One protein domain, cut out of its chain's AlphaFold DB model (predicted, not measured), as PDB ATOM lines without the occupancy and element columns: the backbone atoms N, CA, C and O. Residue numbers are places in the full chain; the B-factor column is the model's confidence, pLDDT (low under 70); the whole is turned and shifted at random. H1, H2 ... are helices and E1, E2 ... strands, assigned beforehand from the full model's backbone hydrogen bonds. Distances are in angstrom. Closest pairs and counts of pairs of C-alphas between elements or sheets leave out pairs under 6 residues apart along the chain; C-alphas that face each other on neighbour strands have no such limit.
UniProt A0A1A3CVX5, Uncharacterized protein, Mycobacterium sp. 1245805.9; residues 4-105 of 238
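This is residues 4 to 105 of the 238 residues of an uncharacterized protein of Mycobacterium sp. 1245805.9 (UniProt A0A1A3CVX5). A strongly twisted antiparallel sheet, with strands in the order E1, E4, E3, E2, has a loose group of short helices, H1 to H4, off one end of its strands and H5 at the other end. In that group H2 and H4 stand side by side, while H3 packs on the sheet near the start of E3. The 102 printed residues hold five named helices and four named strands, along the chain H1, H2, H3, H4, E1, H5, E2, E3, E4, and the class is mixed, helices and strands. The whole is compact, with a radius of gyration of the C-alphas of 14.0 A, and rounded, spanning 39 by 32 by 24 A.

In the sheet, E1 is residues 60 to 65, 16.7 A long from first to last C-alpha; E4, residues 99 to 104, is 16.5 A; E3, residues 91 to 96, is 16.0 A; and E2, residues 83 to 88, is 14.7 A. E4 ends at C-alpha 104, at (40.293, -49.574, -8.417). H3 is residues 30 to 34, and H5 is residues 77 to 81. H2, residues 18 to 27, is the longest helix at 14.3 A, and H4 is residues 50 to 55. H1, residues 4 to 9, begins at C-alpha 4, at (29.611, -50.168, -28.024).

E2, E3 and E4 form a meander, each strand the antiparallel neighbour of the one before; E2 and E3 are a hairpin, as are E3 and E4. Between E2 and E3, N 86 and O 93 are 3.0 A apart, within hydrogen-bond range. Between E3 and E4, N 101 and O 94 are 2.8 A apart, and between E4 and E1, N 62 and O 102 are 2.9 A apart, both within range. E1 and E2 are the edge strands. H3 is on the sheet at a height of 8.3 A, only just over E3, with 3 of its C-alphas on that strand; the closest C-alphas of H3 and E3, those of Glu 34 and Lys 91, are 5.4 A apart. H5 only grazes the sheet with residues 79 to 81; the closest C-alphas of H5 and E3, those of Ser 81 and Ile 96, are 6.1 A apart. H2 and H4 touch, the same way at a shallow tilt of 8 degrees, with the C-alphas of Ala 25 and Ala 52 closest at 5.0 A. H1 and H2 are near each other, with 6 pairs of C-alphas within 10 A. H1, H2 and H4 are not on the sheet. In H1, H2, H3 and H4 every O i to N i+4 pair is within hydrogen-bond range; in H5 0 of 1 is, beside 2 of 2 O i to N i+3 pairs.

The two C-alphas farthest apart, those of Leu 27 and Glu 72, are 40.8 A apart. The printed part has no cut. The links H3 to H4, of 15 residues, and E1 to H5, of 11 residues, are long. The mean pLDDT of the printed part is 89.1, and residue 78 is the one printed residue under 70.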
ATOM      1  N   ILE A   4      29.721 -51.520 -27.458       84.81
ATOM      2  CA  ILE A   4      29.611 -50.168 -28.024       84.81
ATOM      3  C   ILE A   4      30.875 -49.354 -27.744       84.81
ATOM      4  O   ILE A   4      31.355 -48.664 -28.636       84.81
ATOM      5  N   LEU A   5      31.439 -49.449 -26.539       88.38
ATOM      6  CA  LEU A   5      32.597 -48.642 -26.155       88.38
ATOM      7  C   LEU A   5      33.844 -48.928 -27.020       88.38
ATOM      8  O   LEU A   5      34.375 -47.968 -27.582       88.38
ATOM      9  N   PRO A   6      34.270 -50.193 -27.241       88.31
ATOM     10  CA  PRO A   6      35.387 -50.482 -28.149       88.31
ATOM     11  C   PRO A   6      35.125 -49.978 -29.571       88.31
ATOM     12  O   PRO A   6      36.015 -49.453 -30.237       88.31
ATOM     13  N   TYR A   7      33.877 -50.104 -30.029       87.69
ATOM     14  CA  TYR A   7      33.474 -49.660 -31.356       87.69
ATOM     15  C   TYR A   7      33.571 -48.139 -31.525       87.69
ATOM     16  O   TYR A   7      34.048 -47.671 -32.558       87.69
ATOM     17  N   LEU A   8      33.142 -47.365 -30.523       89.44
ATOM     18  CA  LEU A   8      33.254 -45.904 -30.535       89.44
ATOM     19  C   LEU A   8      34.718 -45.452 -30.482       89.44
ATOM     20  O   LEU A   8      35.101 -44.564 -31.238       89.44
ATOM     21  N   LEU A   9      35.546 -46.095 -29.653       87.12
ATOM     22  CA  LEU A   9      36.977 -45.785 -29.537       87.12
ATOM     23  C   LEU A   9      37.747 -46.050 -30.842       87.12
ATOM     24  O   LEU A   9      38.673 -45.315 -31.168       87.12
ATOM     25  N   GLY A  10      37.339 -47.056 -31.621       84.69
ATOM     26  CA  GLY A  10      37.943 -47.374 -32.920       84.69
ATOM     27  C   GLY A  10      37.544 -46.444 -34.074       84.69
ATOM     28  O   GLY A  10      38.030 -46.624 -35.193       84.69
ATOM     29  N   ARG A  11      36.647 -45.472 -33.855       85.44
ATOM     30  CA  ARG A  11      36.117 -44.599 -34.911       85.44
ATOM     31  C   ARG A  11      36.693 -43.188 -34.842       85.44
ATOM     32  O   ARG A  11      36.315 -42.385 -33.997       85.44
ATOM     33  N   ASN A  12      37.514 -42.843 -35.832       77.00
ATOM     34  CA  ASN A  12      38.060 -41.488 -35.972       77.00
ATOM     35  C   ASN A  12      36.986 -40.422 -36.248       77.00
ATOM     36  O   ASN A  12      37.172 -39.270 -35.887       77.00
ATOM     37  N   GLU A  13      35.849 -40.787 -36.847       78.94
ATOM     38  CA  GLU A  13      34.771 -39.841 -37.194       78.94
ATOM     39  C   GLU A  13      34.062 -39.243 -35.971       78.94
ATOM     40  O   GLU A  13      33.526 -38.142 -36.046       78.94
ATOM     41  N   VAL A  14      34.055 -39.959 -34.844       80.75
ATOM     42  CA  VAL A  14      33.441 -39.497 -33.587       80.75
ATOM     43  C   VAL A  14      34.478 -38.993 -32.583       80.75
ATOM     44  O   VAL A  14      34.126 -38.570 -31.485       80.75
ATOM     45  N   ALA A  15      35.757 -39.014 -32.967       76.12
ATOM     46  CA  ALA A  15      36.885 -38.597 -32.144       76.12
ATOM     47  C   ALA A  15      36.700 -37.203 -31.542       76.12
ATOM     48  O   ALA A  15      36.962 -37.010 -30.363       76.12
ATOM     49  N   THR A  16      36.237 -36.261 -32.359       81.38
ATOM     50  CA  THR A  16      36.143 -34.834 -32.034       81.38
ATOM     51  C   THR A  16      34.778 -34.425 -31.482       81.38
ATOM     52  O   THR A  16      34.551 -33.248 -31.222       81.38
ATOM     53  N   ASN A  17      33.842 -35.367 -31.317       89.50
ATOM     54  CA  ASN A  17      32.511 -35.069 -30.798       89.50
ATOM     55  C   ASN A  17      32.523 -35.102 -29.260       89.50
ATOM     56  O   ASN A  17      32.284 -36.145 -28.654       89.50
ATOM     57  N   GLU A  18      32.825 -33.963 -28.637       88.75
ATOM     58  CA  GLU A  18      32.897 -33.832 -27.176       88.75
ATOM     59  C   GLU A  18      31.571 -34.184 -26.483       88.75
ATOM     60  O   GLU A  18      31.580 -34.929 -25.503       88.75
ATOM     61  N   ASP A  19      30.430 -33.747 -27.028       91.62
ATOM     62  CA  ASP A  19      29.098 -34.024 -26.466       91.62
ATOM     63  C   ASP A  19      28.802 -35.528 -26.393       91.62
ATOM     64  O   ASP A  19      28.209 -36.020 -25.425       91.62
ATOM     65  N   LEU A  20      29.245 -36.287 -27.402       92.50
ATOM     66  CA  LEU A  20      29.151 -37.744 -27.386       92.50
ATOM     67  C   LEU A  20      29.946 -38.326 -26.217       92.50
ATOM     68  O   LEU A  20      29.422 -39.170 -25.496       92.50
ATOM     69  N   TRP A  21      31.196 -37.901 -26.021       92.50
ATOM     70  CA  TRP A  21      32.048 -38.434 -24.954       92.50
ATOM     71  C   TRP A  21      31.572 -38.027 -23.562       92.50
ATOM     72  O   TRP A  21      31.669 -38.832 -22.636       92.50
ATOM     73  N   VAL A  22      30.998 -36.831 -23.413       93.69
ATOM     74  CA  VAL A  22      30.292 -36.430 -22.190       93.69
ATOM     75  C   VAL A  22      29.114 -37.367 -21.938       93.69
ATOM     76  O   VAL A  22      29.031 -37.962 -20.867       93.69
ATOM     77  N   THR A  23      28.263 -37.593 -22.942       94.25
ATOM     78  CA  THR A  23      27.109 -38.499 -22.823       94.25
ATOM     79  C   THR A  23      27.545 -39.923 -22.464       94.25
ATOM     80  O   THR A  23      26.955 -40.565 -21.599       94.25
ATOM     81  N   VAL A  24      28.602 -40.439 -23.099       93.94
ATOM     82  CA  VAL A  24      29.147 -41.767 -22.784       93.94
ATOM     83  C   VAL A  24      29.650 -41.815 -21.340       93.94
ATOM     84  O   VAL A  24      29.324 -42.768 -20.638       93.94
ATOM     85  N   ALA A  25      30.382 -40.793 -20.884       93.94
ATOM     86  CA  ALA A  25      30.873 -40.694 -19.509       93.94
ATOM     87  C   ALA A  25      29.748 -40.612 -18.461       93.94
ATOM     88  O   ALA A  25      29.936 -41.041 -17.325       93.94
ATOM     89  N   GLU A  26      28.575 -40.087 -18.822       94.56
ATOM     90  CA  GLU A  26      27.394 -40.062 -17.952       94.56
ATOM     91  C   GLU A  26      26.665 -41.406 -17.873       94.56
ATOM     92  O   GLU A  26      26.039 -41.697 -16.850       94.56
ATOM     93  N   LEU A  27      26.723 -42.202 -18.946       94.69
ATOM     94  CA  LEU A  27      25.996 -43.465 -19.083       94.69
ATOM     95  C   LEU A  27      26.722 -44.675 -18.488       94.69
ATOM     96  O   LEU A  27      26.079 -45.706 -18.297       94.69
ATOM     97  N   ILE A  28      28.031 -44.572 -18.254       94.00
ATOM     98  CA  ILE A  28      28.859 -45.658 -17.715       94.00
ATOM     99  C   ILE A  28      29.592 -45.223 -16.462       94.00
ATOM    100  O   ILE A  28      29.720 -44.028 -16.191       94.00
ATOM    101  N   ASP A  29      30.112 -46.199 -15.736       93.31
ATOM    102  CA  ASP A  29      31.011 -45.980 -14.612       93.31
ATOM    103  C   ASP A  29      32.394 -46.621 -14.836       93.31
ATOM    104  O   ASP A  29      32.713 -47.158 -15.900       93.31
ATOM    105  N   LEU A  30      33.255 -46.523 -13.820       93.56
ATOM    106  CA  LEU A  30      34.579 -47.134 -13.864       93.56
ATOM    107  C   LEU A  30      34.502 -48.668 -13.960       93.56
ATOM    108  O   LEU A  30      35.337 -49.275 -14.627       93.56
ATOM    109  N   GLU A  31      33.537 -49.305 -13.296       91.50
ATOM    110  CA  GLU A  31      33.409 -50.764 -13.299       91.50
ATOM    111  C   GLU A  31      33.034 -51.279 -14.693       91.50
ATOM    112  O   GLU A  31      33.586 -52.284 -15.146       91.50
ATOM    113  N   ASP A  32      32.169 -50.563 -15.413       92.12
ATOM    114  CA  ASP A  32      31.886 -50.839 -16.818       92.12
ATOM    115  C   ASP A  32      33.170 -50.842 -17.651       92.12
ATOM    116  O   ASP A  32      33.382 -51.781 -18.411       92.12
ATOM    117  N   VAL A  33      34.034 -49.830 -17.498       92.00
ATOM    118  CA  VAL A  33      35.310 -49.711 -18.231       92.00
ATOM    119  C   VAL A  33      36.277 -50.839 -17.868       92.00
ATOM    120  O   VAL A  33      36.845 -51.470 -18.758       92.00
ATOM    121  N   GLU A  34      36.438 -51.146 -16.580       89.88
ATOM    122  CA  GLU A  34      37.316 -52.227 -16.103       89.88
ATOM    123  C   GLU A  34      36.874 -53.621 -16.594       89.88
ATOM    124  O   GLU A  34      37.702 -54.523 -16.737       89.88
ATOM    125  N   ASN A  35      35.585 -53.803 -16.897       89.50
ATOM    126  CA  ASN A  35      35.003 -55.073 -17.341       89.50
ATOM    127  C   ASN A  35      34.968 -55.269 -18.873       89.50
ATOM    128  O   ASN A  35      34.396 -56.259 -19.350       89.50
ATOM    129  N   VAL A  36      35.569 -54.368 -19.660       91.19
ATOM    130  CA  VAL A  36      35.699 -54.512 -21.123       91.19
ATOM    131  C   VAL A  36      37.134 -54.920 -21.488       91.19
ATOM    132  O   VAL A  36      38.012 -54.068 -21.570       91.19
ATOM    133  N   PRO A  37      37.424 -56.207 -21.748       88.94
ATOM    134  CA  PRO A  37      38.778 -56.633 -22.113       88.94
ATOM    135  C   PRO A  37      39.240 -56.089 -23.476       88.94
ATOM    136  O   PRO A  37      40.436 -55.987 -23.728       88.94
ATOM    137  N   GLU A  38      38.312 -55.728 -24.364       92.12
ATOM    138  CA  GLU A  38      38.614 -55.245 -25.713       92.12
ATOM    139  C   GLU A  38      39.248 -53.840 -25.748       92.12
ATOM    140  O   GLU A  38      39.731 -53.431 -26.803       92.12
ATOM    141  N   ILE A  39      39.253 -53.103 -24.629       91.75
ATOM    142  CA  ILE A  39      39.888 -51.774 -24.519       91.75
ATOM    143  C   ILE A  39      41.241 -51.804 -23.790       91.75
ATOM    144  O   ILE A  39      41.804 -50.753 -23.486       91.75
ATOM    145  N   GLU A  40      41.776 -52.994 -23.513       93.06
ATOM    146  CA  GLU A  40      43.109 -53.163 -22.932       93.06
ATOM    147  C   GLU A  40      44.173 -52.490 -23.821       93.06
ATOM    148  O   GLU A  40      44.269 -52.752 -25.021       93.06
ATOM    149  N   GLY A  41      44.963 -51.592 -23.230       90.38
ATOM    150  CA  GLY A  41      45.994 -50.818 -23.924       90.38
ATOM    151  C   GLY A  41      45.475 -49.733 -24.877       90.38
ATOM    152  O   GLY A  41      46.285 -49.046 -25.496       90.38
ATOM    153  N   VAL A  42      44.157 -49.545 -25.003       91.88
ATOM    154  CA  VAL A  42      43.573 -48.487 -25.839       91.88
ATOM    155  C   VAL A  42      43.684 -47.139 -25.122       91.88
ATOM    156  O   VAL A  42      43.435 -47.051 -23.921       91.88
ATOM    157  N   ASN A  43      44.039 -46.081 -25.859       90.38
ATOM    158  CA  ASN A  43      44.051 -44.716 -25.332       90.38
ATOM    159  C   ASN A  43      42.609 -44.240 -25.072       90.38
ATOM    160  O   ASN A  43      41.776 -44.213 -25.979       90.38
ATOM    161  N   LEU A  44      42.335 -43.856 -23.827       92.88
ATOM    162  CA  LEU A  44      41.027 -43.430 -23.341       92.88
ATOM    163  C   LEU A  44      40.945 -41.925 -23.049       92.88
ATOM    164  O   LEU A  44      39.960 -41.491 -22.457       92.88
ATOM    165  N   ASN A  45      41.920 -41.110 -23.464       89.75
ATOM    166  CA  ASN A  45      41.973 -39.677 -23.132       89.75
ATOM    167  C   ASN A  45      40.676 -38.930 -23.478       89.75
ATOM    168  O   ASN A  45      40.243 -38.065 -22.726       89.75
ATOM    169  N   ARG A  46      40.013 -39.310 -24.576       88.31
ATOM    170  CA  ARG A  46      38.735 -38.714 -25.010       88.31
ATOM    171  C   ARG A  46      37.568 -39.046 -24.080       88.31
ATOM    172  O   ARG A  46      36.665 -38.238 -23.896       88.31
ATOM    173  N   LEU A  47      37.587 -40.246 -23.507       91.50
ATOM    174  CA  LEU A  47      36.568 -40.719 -22.579       91.50
ATOM    175  C   LEU A  47      36.778 -40.133 -21.176       91.50
ATOM    176  O   LEU A  47      35.804 -39.794 -20.508       91.50
ATOM    177  N   LEU A  48      38.036 -39.984 -20.743       92.75
ATOM    178  CA  LEU A  48      38.405 -39.444 -19.429       92.75
ATOM    179  C   LEU A  48      38.397 -37.906 -19.425       92.75
ATOM    180  O   LEU A  48      39.382 -37.243 -19.113       92.75
ATOM    181  N   ASN A  49      37.236 -37.346 -19.762       90.69
ATOM    182  CA  ASN A  49      36.935 -35.920 -19.667       90.69
ATOM    183  C   ASN A  49      36.521 -35.515 -18.235       90.69
ATOM    184  O   ASN A  49      36.383 -36.348 -17.337       90.69
ATOM    185  N   LEU A  50      36.271 -34.217 -18.016       91.12
ATOM    186  CA  LEU A  50      35.874 -33.679 -16.706       91.12
ATOM    187  C   LEU A  50      34.620 -34.348 -16.120       91.12
ATOM    188  O   LEU A  50      34.523 -34.507 -14.901       91.12
ATOM    189  N   THR A  51      33.677 -34.771 -16.963       93.81
ATOM    190  CA  THR A  51      32.465 -35.474 -16.530       93.81
ATOM    191  C   THR A  51      32.802 -36.854 -15.975       93.81
ATOM    192  O   THR A  51      32.384 -37.171 -14.863       93.81
ATOM    193  N   ALA A  52      33.620 -37.645 -16.674       94.62
ATOM    194  CA  ALA A  52      34.086 -38.936 -16.162       94.62
ATOM    195  C   ALA A  52      34.881 -38.760 -14.858       94.62
ATOM    196  O   ALA A  52      34.594 -39.405 -13.853       94.62
ATOM    197  N   LEU A  53      35.833 -37.825 -14.839       94.38
ATOM    198  CA  LEU A  53      36.726 -37.600 -13.701       94.38
ATOM    199  C   LEU A  53      36.012 -37.132 -12.427       94.38
ATOM    200  O   LEU A  53      36.480 -37.418 -11.324       94.38
ATOM    201  N   SER A  54      34.897 -36.414 -12.569       93.44
ATOM    202  CA  SER A  54      34.089 -35.928 -11.445       93.44
ATOM    203  C   SER A  54      33.002 -36.905 -10.997       93.44
ATOM    204  O   SER A  54      32.534 -36.802  -9.865       93.44
ATOM    205  N   ARG A  55      32.594 -37.850 -11.855       93.69
ATOM    206  CA  ARG A  55      31.479 -38.772 -11.576       93.69
ATOM    207  C   ARG A  55      31.917 -40.188 -11.262       93.69
ATOM    208  O   ARG A  55      31.318 -40.829 -10.402       93.69
ATOM    209  N   TRP A  56      32.900 -40.706 -11.986       95.81
ATOM    210  CA  TRP A  56      33.367 -42.066 -11.776       95.81
ATOM    211  C   TRP A  56      34.095 -42.131 -10.452       95.81
ATOM    212  O   TRP A  56      34.873 -41.235 -10.124       95.81
ATOM    213  N   THR A  57      33.829 -43.185  -9.687       95.62
ATOM    214  CA  THR A  57      34.366 -43.316  -8.338       95.62
ATOM    215  C   THR A  57      35.299 -44.507  -8.214       95.62
ATOM    216  O   THR A  57      35.141 -45.527  -8.886       95.62
ATOM    217  N   ALA A  58      36.288 -44.359  -7.342       94.94
ATOM    218  CA  ALA A  58      37.224 -45.404  -6.976       94.94
ATOM    219  C   ALA A  58      37.368 -45.475  -5.454       94.94
ATOM    220  O   ALA A  58      37.233 -44.478  -4.737       94.94
ATOM    221  N   SER A  59      37.652 -46.676  -4.962       93.88
ATOM    222  CA  SER A  59      37.970 -46.919  -3.554       93.88
ATOM    223  C   SER A  59      39.468 -46.836  -3.284       93.88
ATOM    224  O   SER A  59      39.864 -46.582  -2.146       93.88
ATOM    225  N   ARG A  60      40.314 -47.065  -4.299       93.75
ATOM    226  CA  ARG A  60      41.777 -47.045  -4.160       93.75
ATOM    227  C   ARG A  60      42.468 -46.442  -5.375       93.75
ATOM    228  O   ARG A  60      41.999 -46.600  -6.501       93.75
ATOM    229  N   ALA A  61      43.609 -45.812  -5.118       95.44
ATOM    230  CA  ALA A  61      44.579 -45.398  -6.116       95.44
ATOM    231  C   ALA A  61      45.984 -45.797  -5.657       95.44
ATOM    232  O   ALA A  61      46.419 -45.421  -4.569       95.44
ATOM    233  N   GLU A  62      46.689 -46.564  -6.478       94.31
ATOM    234  CA  GLU A  62      48.089 -46.925  -6.256       94.31
ATOM    235  C   GLU A  62      48.980 -46.080  -7.163       94.31
ATOM    236  O   GLU A  62      48.730 -45.996  -8.365       94.31
ATOM    237  N   LEU A  63      50.009 -45.459  -6.589       93.88
ATOM    238  CA  LEU A  63      51.020 -44.711  -7.320       93.88
ATOM    239  C   LEU A  63      52.285 -45.556  -7.460       93.88
ATOM    240  O   LEU A  63      52.922 -45.922  -6.470       93.88
ATOM    241  N   VAL A  64      52.686 -45.802  -8.701       92.44
ATOM    242  CA  VAL A  64      53.923 -46.509  -9.036       92.44
ATOM    243  C   VAL A  64      54.783 -45.671  -9.975       92.44
ATOM    244  O   VAL A  64      54.286 -44.794 -10.684       92.44
ATOM    245  N   PHE A  65      56.086 -45.951  -9.996       89.81
ATOM    246  CA  PHE A  65      56.970 -45.368 -10.999       89.81
ATOM    247  C   PHE A  65      56.673 -45.942 -12.383       89.81
ATOM    248  O   PHE A  65      56.515 -47.152 -12.567       89.81
ATOM    249  N   ASN A  66      56.629 -45.051 -13.365       89.75
ATOM    250  CA  ASN A  66      56.589 -45.396 -14.768       89.75
ATOM    251  C   ASN A  66      58.013 -45.699 -15.256       89.75
ATOM    252  O   ASN A  66      58.756 -44.795 -15.619       89.75
ATOM    253  N   ASN A  67      58.392 -46.976 -15.289       84.31
ATOM    254  CA  ASN A  67      59.720 -47.392 -15.765       84.31
ATOM    255  C   ASN A  67      59.940 -47.160 -17.271       84.31
ATOM    256  O   ASN A  67      61.063 -47.287 -17.742       84.31
ATOM    257  N   GLU A  68      58.876 -46.874 -18.026       84.62
ATOM    258  CA  GLU A  68      58.942 -46.553 -19.458       84.62
ATOM    259  C   GLU A  68      59.229 -45.058 -19.685       84.62
ATOM    260  O   GLU A  68      59.393 -44.630 -20.823       84.62
ATOM    261  N   PHE A  69      59.269 -44.258 -18.614       83.75
ATOM    262  CA  PHE A  69      59.534 -42.831 -18.693       83.75
ATOM    263  C   PHE A  69      61.031 -42.555 -18.834       83.75
ATOM    264  O   PHE A  69      61.814 -42.821 -17.919       83.75
ATOM    265  N   ASP A  70      61.404 -41.977 -19.970       81.94
ATOM    266  CA  ASP A  70      62.763 -41.549 -20.272       81.94
ATOM    267  C   ASP A  70      62.778 -40.039 -20.531       81.94
ATOM    268  O   ASP A  70      62.232 -39.562 -21.525       81.94
ATOM    269  N   VAL A  71      63.402 -39.289 -19.618       78.69
ATOM    270  CA  VAL A  71      63.519 -37.824 -19.708       78.69
ATOM    271  C   VAL A  71      64.371 -37.409 -20.908       78.69
ATOM    272  O   VAL A  71      64.123 -36.359 -21.493       78.69
ATOM    273  N   GLU A  72      65.365 -38.217 -21.288       79.56
ATOM    274  CA  GLU A  72      66.260 -37.916 -22.410       79.56
ATOM    275  C   GLU A  72      65.577 -38.145 -23.765       79.56
ATOM    276  O   GLU A  72      65.995 -37.571 -24.771       79.56
ATOM    277  N   ALA A  73      64.508 -38.946 -23.788       78.44
ATOM    278  CA  ALA A  73      63.700 -39.205 -24.974       78.44
ATOM    279  C   ALA A  73      62.615 -38.143 -25.227       78.44
ATOM    280  O   ALA A  73      61.983 -38.173 -26.286       78.44
ATOM    281  N   LEU A  74      62.385 -37.221 -24.285       76.38
ATOM    282  CA  LEU A  74      61.358 -36.189 -24.420       76.38
ATOM    283  C   LEU A  74      61.746 -35.173 -25.487       76.38
ATOM    284  O   LEU A  74      62.853 -34.626 -25.485       76.38
ATOM    285  N   THR A  75      60.805 -34.885 -26.380       75.81
ATOM    286  CA  THR A  75      61.012 -33.882 -27.433       75.81
ATOM    287  C   THR A  75      60.519 -32.504 -27.010       75.81
ATOM    288  O   THR A  75      61.079 -31.489 -27.432       75.81
ATOM    289  N   GLU A  76      59.537 -32.461 -26.107       75.56
ATOM    290  CA  GLU A  76      58.959 -31.235 -25.567       75.56
ATOM    291  C   GLU A  76      58.732 -31.340 -24.053       75.56
ATOM    292  O   GLU A  76      58.329 -32.370 -23.524       75.56
ATOM    293  N   ILE A  77      58.930 -30.232 -23.330       72.62
ATOM    294  CA  ILE A  77      58.705 -30.161 -21.871       72.62
ATOM    295  C   ILE A  77      57.225 -30.401 -21.521       72.62
ATOM    296  O   ILE A  77      56.921 -30.919 -20.450       72.62
ATOM    297  N   SER A  78      56.307 -30.057 -22.426       69.62
ATOM    298  CA  SER A  78      54.860 -30.290 -22.302       69.62
ATOM    299  C   SER A  78      54.509 -31.773 -22.110       69.62
ATOM    300  O   SER A  78      53.530 -32.083 -21.429       69.62
ATOM    301  N   GLU A  79      55.327 -32.693 -22.634       70.50
ATOM    302  CA  GLU A  79      55.144 -34.143 -22.494       70.50
ATOM    303  C   GLU A  79      55.271 -34.613 -21.032       70.50
ATOM    304  O   GLU A  79      54.682 -35.627 -20.665       70.50
ATOM    305  N   LEU A  80      55.955 -33.849 -20.166       72.88
ATOM    306  CA  LEU A  80      56.068 -34.147 -18.730       72.88
ATOM    307  C   LEU A  80      54.727 -34.095 -17.997       72.88
ATOM    308  O   LEU A  80      54.523 -34.828 -17.028       72.88
ATOM    309  N   SER A  81      53.834 -33.217 -18.450       75.06
ATOM    310  CA  SER A  81      52.558 -32.938 -17.791       75.06
ATOM    311  C   SER A  81      51.377 -33.591 -18.503       75.06
ATOM    312  O   SER A  81      50.237 -33.447 -18.063       75.06
ATOM    313  N   ARG A  82      51.623 -34.307 -19.608       83.62
ATOM    314  CA  ARG A  82      50.566 -34.973 -20.361       83.62
ATOM    315  C   ARG A  82      50.152 -36.256 -19.652       83.62
ATOM    316  O   ARG A  82      50.965 -37.157 -19.459       83.62
ATOM    317  N   THR A  83      48.868 -36.353 -19.323       90.94
ATOM    318  CA  THR A  83      48.291 -37.595 -18.809       90.94
ATOM    319  C   THR A  83      47.765 -38.465 -19.937       90.94
ATOM    320  O   THR A  83      46.986 -38.026 -20.786       90.94
ATOM    321  N   GLU A  84      48.169 -39.729 -19.912       92.19
ATOM    322  CA  GLU A  84      47.652 -40.783 -20.772       92.19
ATOM    323  C   GLU A  84      46.801 -41.762 -19.968       92.19
ATOM    324  O   GLU A  84      47.260 -42.374 -19.000       92.19
ATOM    325  N   TRP A  85      45.558 -41.932 -20.401       94.75
ATOM    326  CA  TRP A  85      44.582 -42.829 -19.810       94.75
ATOM    327  C   TRP A  85      44.470 -44.106 -20.634       94.75
ATOM    328  O   TRP A  85      44.293 -44.056 -21.851       94.75
ATOM    329  N   ALA A  86      44.533 -45.258 -19.976       95.00
ATOM    330  CA  ALA A  86      44.333 -46.558 -20.611       95.00
ATOM    331  C   ALA A  86      43.871 -47.599 -19.590       95.00
ATOM    332  O   ALA A  86      44.156 -47.467 -18.397       95.00
ATOM    333  N   VAL A  87      43.227 -48.673 -20.050       94.00
ATOM    334  CA  VAL A  87      43.055 -49.878 -19.226       94.00
ATOM    335  C   VAL A  87      44.305 -50.741 -19.347       94.00
ATOM    336  O   VAL A  87      44.740 -51.054 -20.455       94.00
ATOM    337  N   ARG A  88      44.897 -51.104 -18.207       92.06
ATOM    338  CA  ARG A  88      46.009 -52.055 -18.117       92.06
ATOM    339  C   ARG A  88      45.702 -53.097 -17.048       92.06
ATOM    340  O   ARG A  88      45.345 -52.744 -15.925       92.06
ATOM    341  N   ALA A  89      45.850 -54.373 -17.386       89.56
ATOM    342  CA  ALA A  89      45.478 -55.513 -16.554       89.56
ATOM    343  C   ALA A  89      44.045 -55.401 -15.988       89.56
ATOM    344  O   ALA A  89      43.800 -55.742 -14.828       89.56
ATOM    345  N   GLY A  90      43.103 -54.894 -16.794       90.00
ATOM    346  CA  GLY A  90      41.711 -54.693 -16.372       90.00
ATOM    347  C   GLY A  90      41.504 -53.587 -15.329       90.00
ATOM    348  O   GLY A  90      40.485 -53.591 -14.640       90.00
ATOM    349  N   LYS A  91      42.462 -52.665 -15.167       93.31
ATOM    350  CA  LYS A  91      42.353 -51.485 -14.298       93.31
ATOM    351  C   LYS A  91      42.576 -50.204 -15.074       93.31
ATOM    352  O   LYS A  91      43.435 -50.154 -15.952       93.31
ATOM    353  N   LEU A  92      41.817 -49.161 -14.740       95.50
ATOM    354  CA  LEU A  92      42.058 -47.839 -15.303       95.50
ATOM    355  C   LEU A  92      43.386 -47.304 -14.767       95.50
ATOM    356  O   LEU A  92      43.625 -47.269 -13.560       95.50
ATOM    357  N   THR A  93      44.235 -46.864 -15.683       95.56
ATOM    358  CA  THR A  93      45.540 -46.294 -15.377       95.56
ATOM    359  C   THR A  93      45.664 -44.900 -15.964       95.56
ATOM    360  O   THR A  93      45.246 -44.673 -17.098       95.56
ATOM    361  N   ALA A  94      46.250 -43.990 -15.189       95.56
ATOM    362  CA  ALA A  94      46.707 -42.684 -15.645       95.56
ATOM    363  C   ALA A  94      48.232 -42.666 -15.593       95.56
ATOM    364  O   ALA A  94      48.809 -42.895 -14.532       95.56
ATOM    365  N   THR A  95      48.894 -42.421 -16.714       93.94
ATOM    366  CA  THR A  95      50.352 -42.264 -16.772       93.94
ATOM    367  C   THR A  95      50.674 -40.796 -16.999       93.94
ATOM    368  O   THR A  95      50.157 -40.215 -17.944       93.94
ATOM    369  N   ILE A  96      51.500 -40.205 -16.136       91.50
ATOM    370  CA  ILE A  96      51.944 -38.813 -16.228       91.50
ATOM    371  C   ILE A  96      53.414 -38.713 -15.837       91.50
ATOM    372  O   ILE A  96      53.789 -38.975 -14.691       91.50
ATOM    373  N   GLY A  97      54.252 -38.346 -16.806       88.44
ATOM    374  CA  GLY A  97      55.699 -38.295 -16.638       88.44
ATOM    375  C   GLY A  97      56.250 -39.564 -15.954       88.44
ATOM    376  O   GLY A  97      55.996 -40.679 -16.432       88.44
ATOM    377  N   PRO A  98      56.957 -39.433 -14.811       89.81
ATOM    378  CA  PRO A  98      57.550 -40.564 -14.097       89.81
ATOM    379  C   PRO A  98      56.536 -41.396 -13.305       89.81
ATOM    380  O   PRO A  98      56.923 -42.370 -12.659       89.81
ATOM    381  N   TRP A  99      55.257 -41.029 -13.311       93.12
ATOM    382  CA  TRP A  99      54.236 -41.634 -12.470       93.12
ATOM    383  C   TRP A  99      53.202 -42.411 -13.271       93.12
ATOM    384  O   TRP A  99      52.804 -42.039 -14.372       93.12
ATOM    385  N   ARG A 100      52.706 -43.482 -12.657       94.25
ATOM    386  CA  ARG A 100      51.511 -44.194 -13.089       94.25
ATOM    387  C   ARG A 100      50.594 -44.393 -11.892       94.25
ATOM    388  O   ARG A 100      51.004 -44.957 -10.882       94.25
ATOM    389  N   ILE A 101      49.357 -43.935 -12.023       95.38
ATOM    390  CA  ILE A 101      48.286 -44.135 -11.051       95.38
ATOM    391  C   ILE A 101      47.405 -45.272 -11.548       95.38
ATOM    392  O   ILE A 101      46.980 -45.264 -12.702       95.38
ATOM    393  N   ILE A 102      47.121 -46.239 -10.686       95.06
ATOM    394  CA  ILE A 102      46.228 -47.366 -10.958       95.06
ATOM    395  C   ILE A 102      44.999 -47.204 -10.070       95.06
ATOM    396  O   ILE A 102      45.118 -47.211  -8.845       95.06
ATOM    397  N   PHE A 103      43.826 -47.059 -10.680       95.06
ATOM    398  CA  PHE A 103      42.559 -46.913  -9.969       95.06
ATOM    399  C   PHE A 103      41.864 -48.262  -9.798       95.06
ATOM    400  O   PHE A 103      41.976 -49.148 -10.644       95.06
ATOM    401  N   VAL A 104      41.138 -48.407  -8.688       89.94
ATOM    402  CA  VAL A 104      40.293 -49.574  -8.417       89.94
ATOM    403  C   VAL A 104      38.925 -49.107  -7.940       89.94
ATOM    404  O   VAL A 104      38.815 -48.467  -6.891       89.94
ATOM    405  N   SER A 105      37.881 -49.482  -8.680       85.25
ATOM    406  CA  SER A 105      36.477 -49.213  -8.339       85.25
ATOM    407  C   SER A 105      36.080 -49.853  -6.998       85.25
ATOM    408  O   SER A 105      35.727 -49.147  -6.053       85.25
TER     409      SER A 105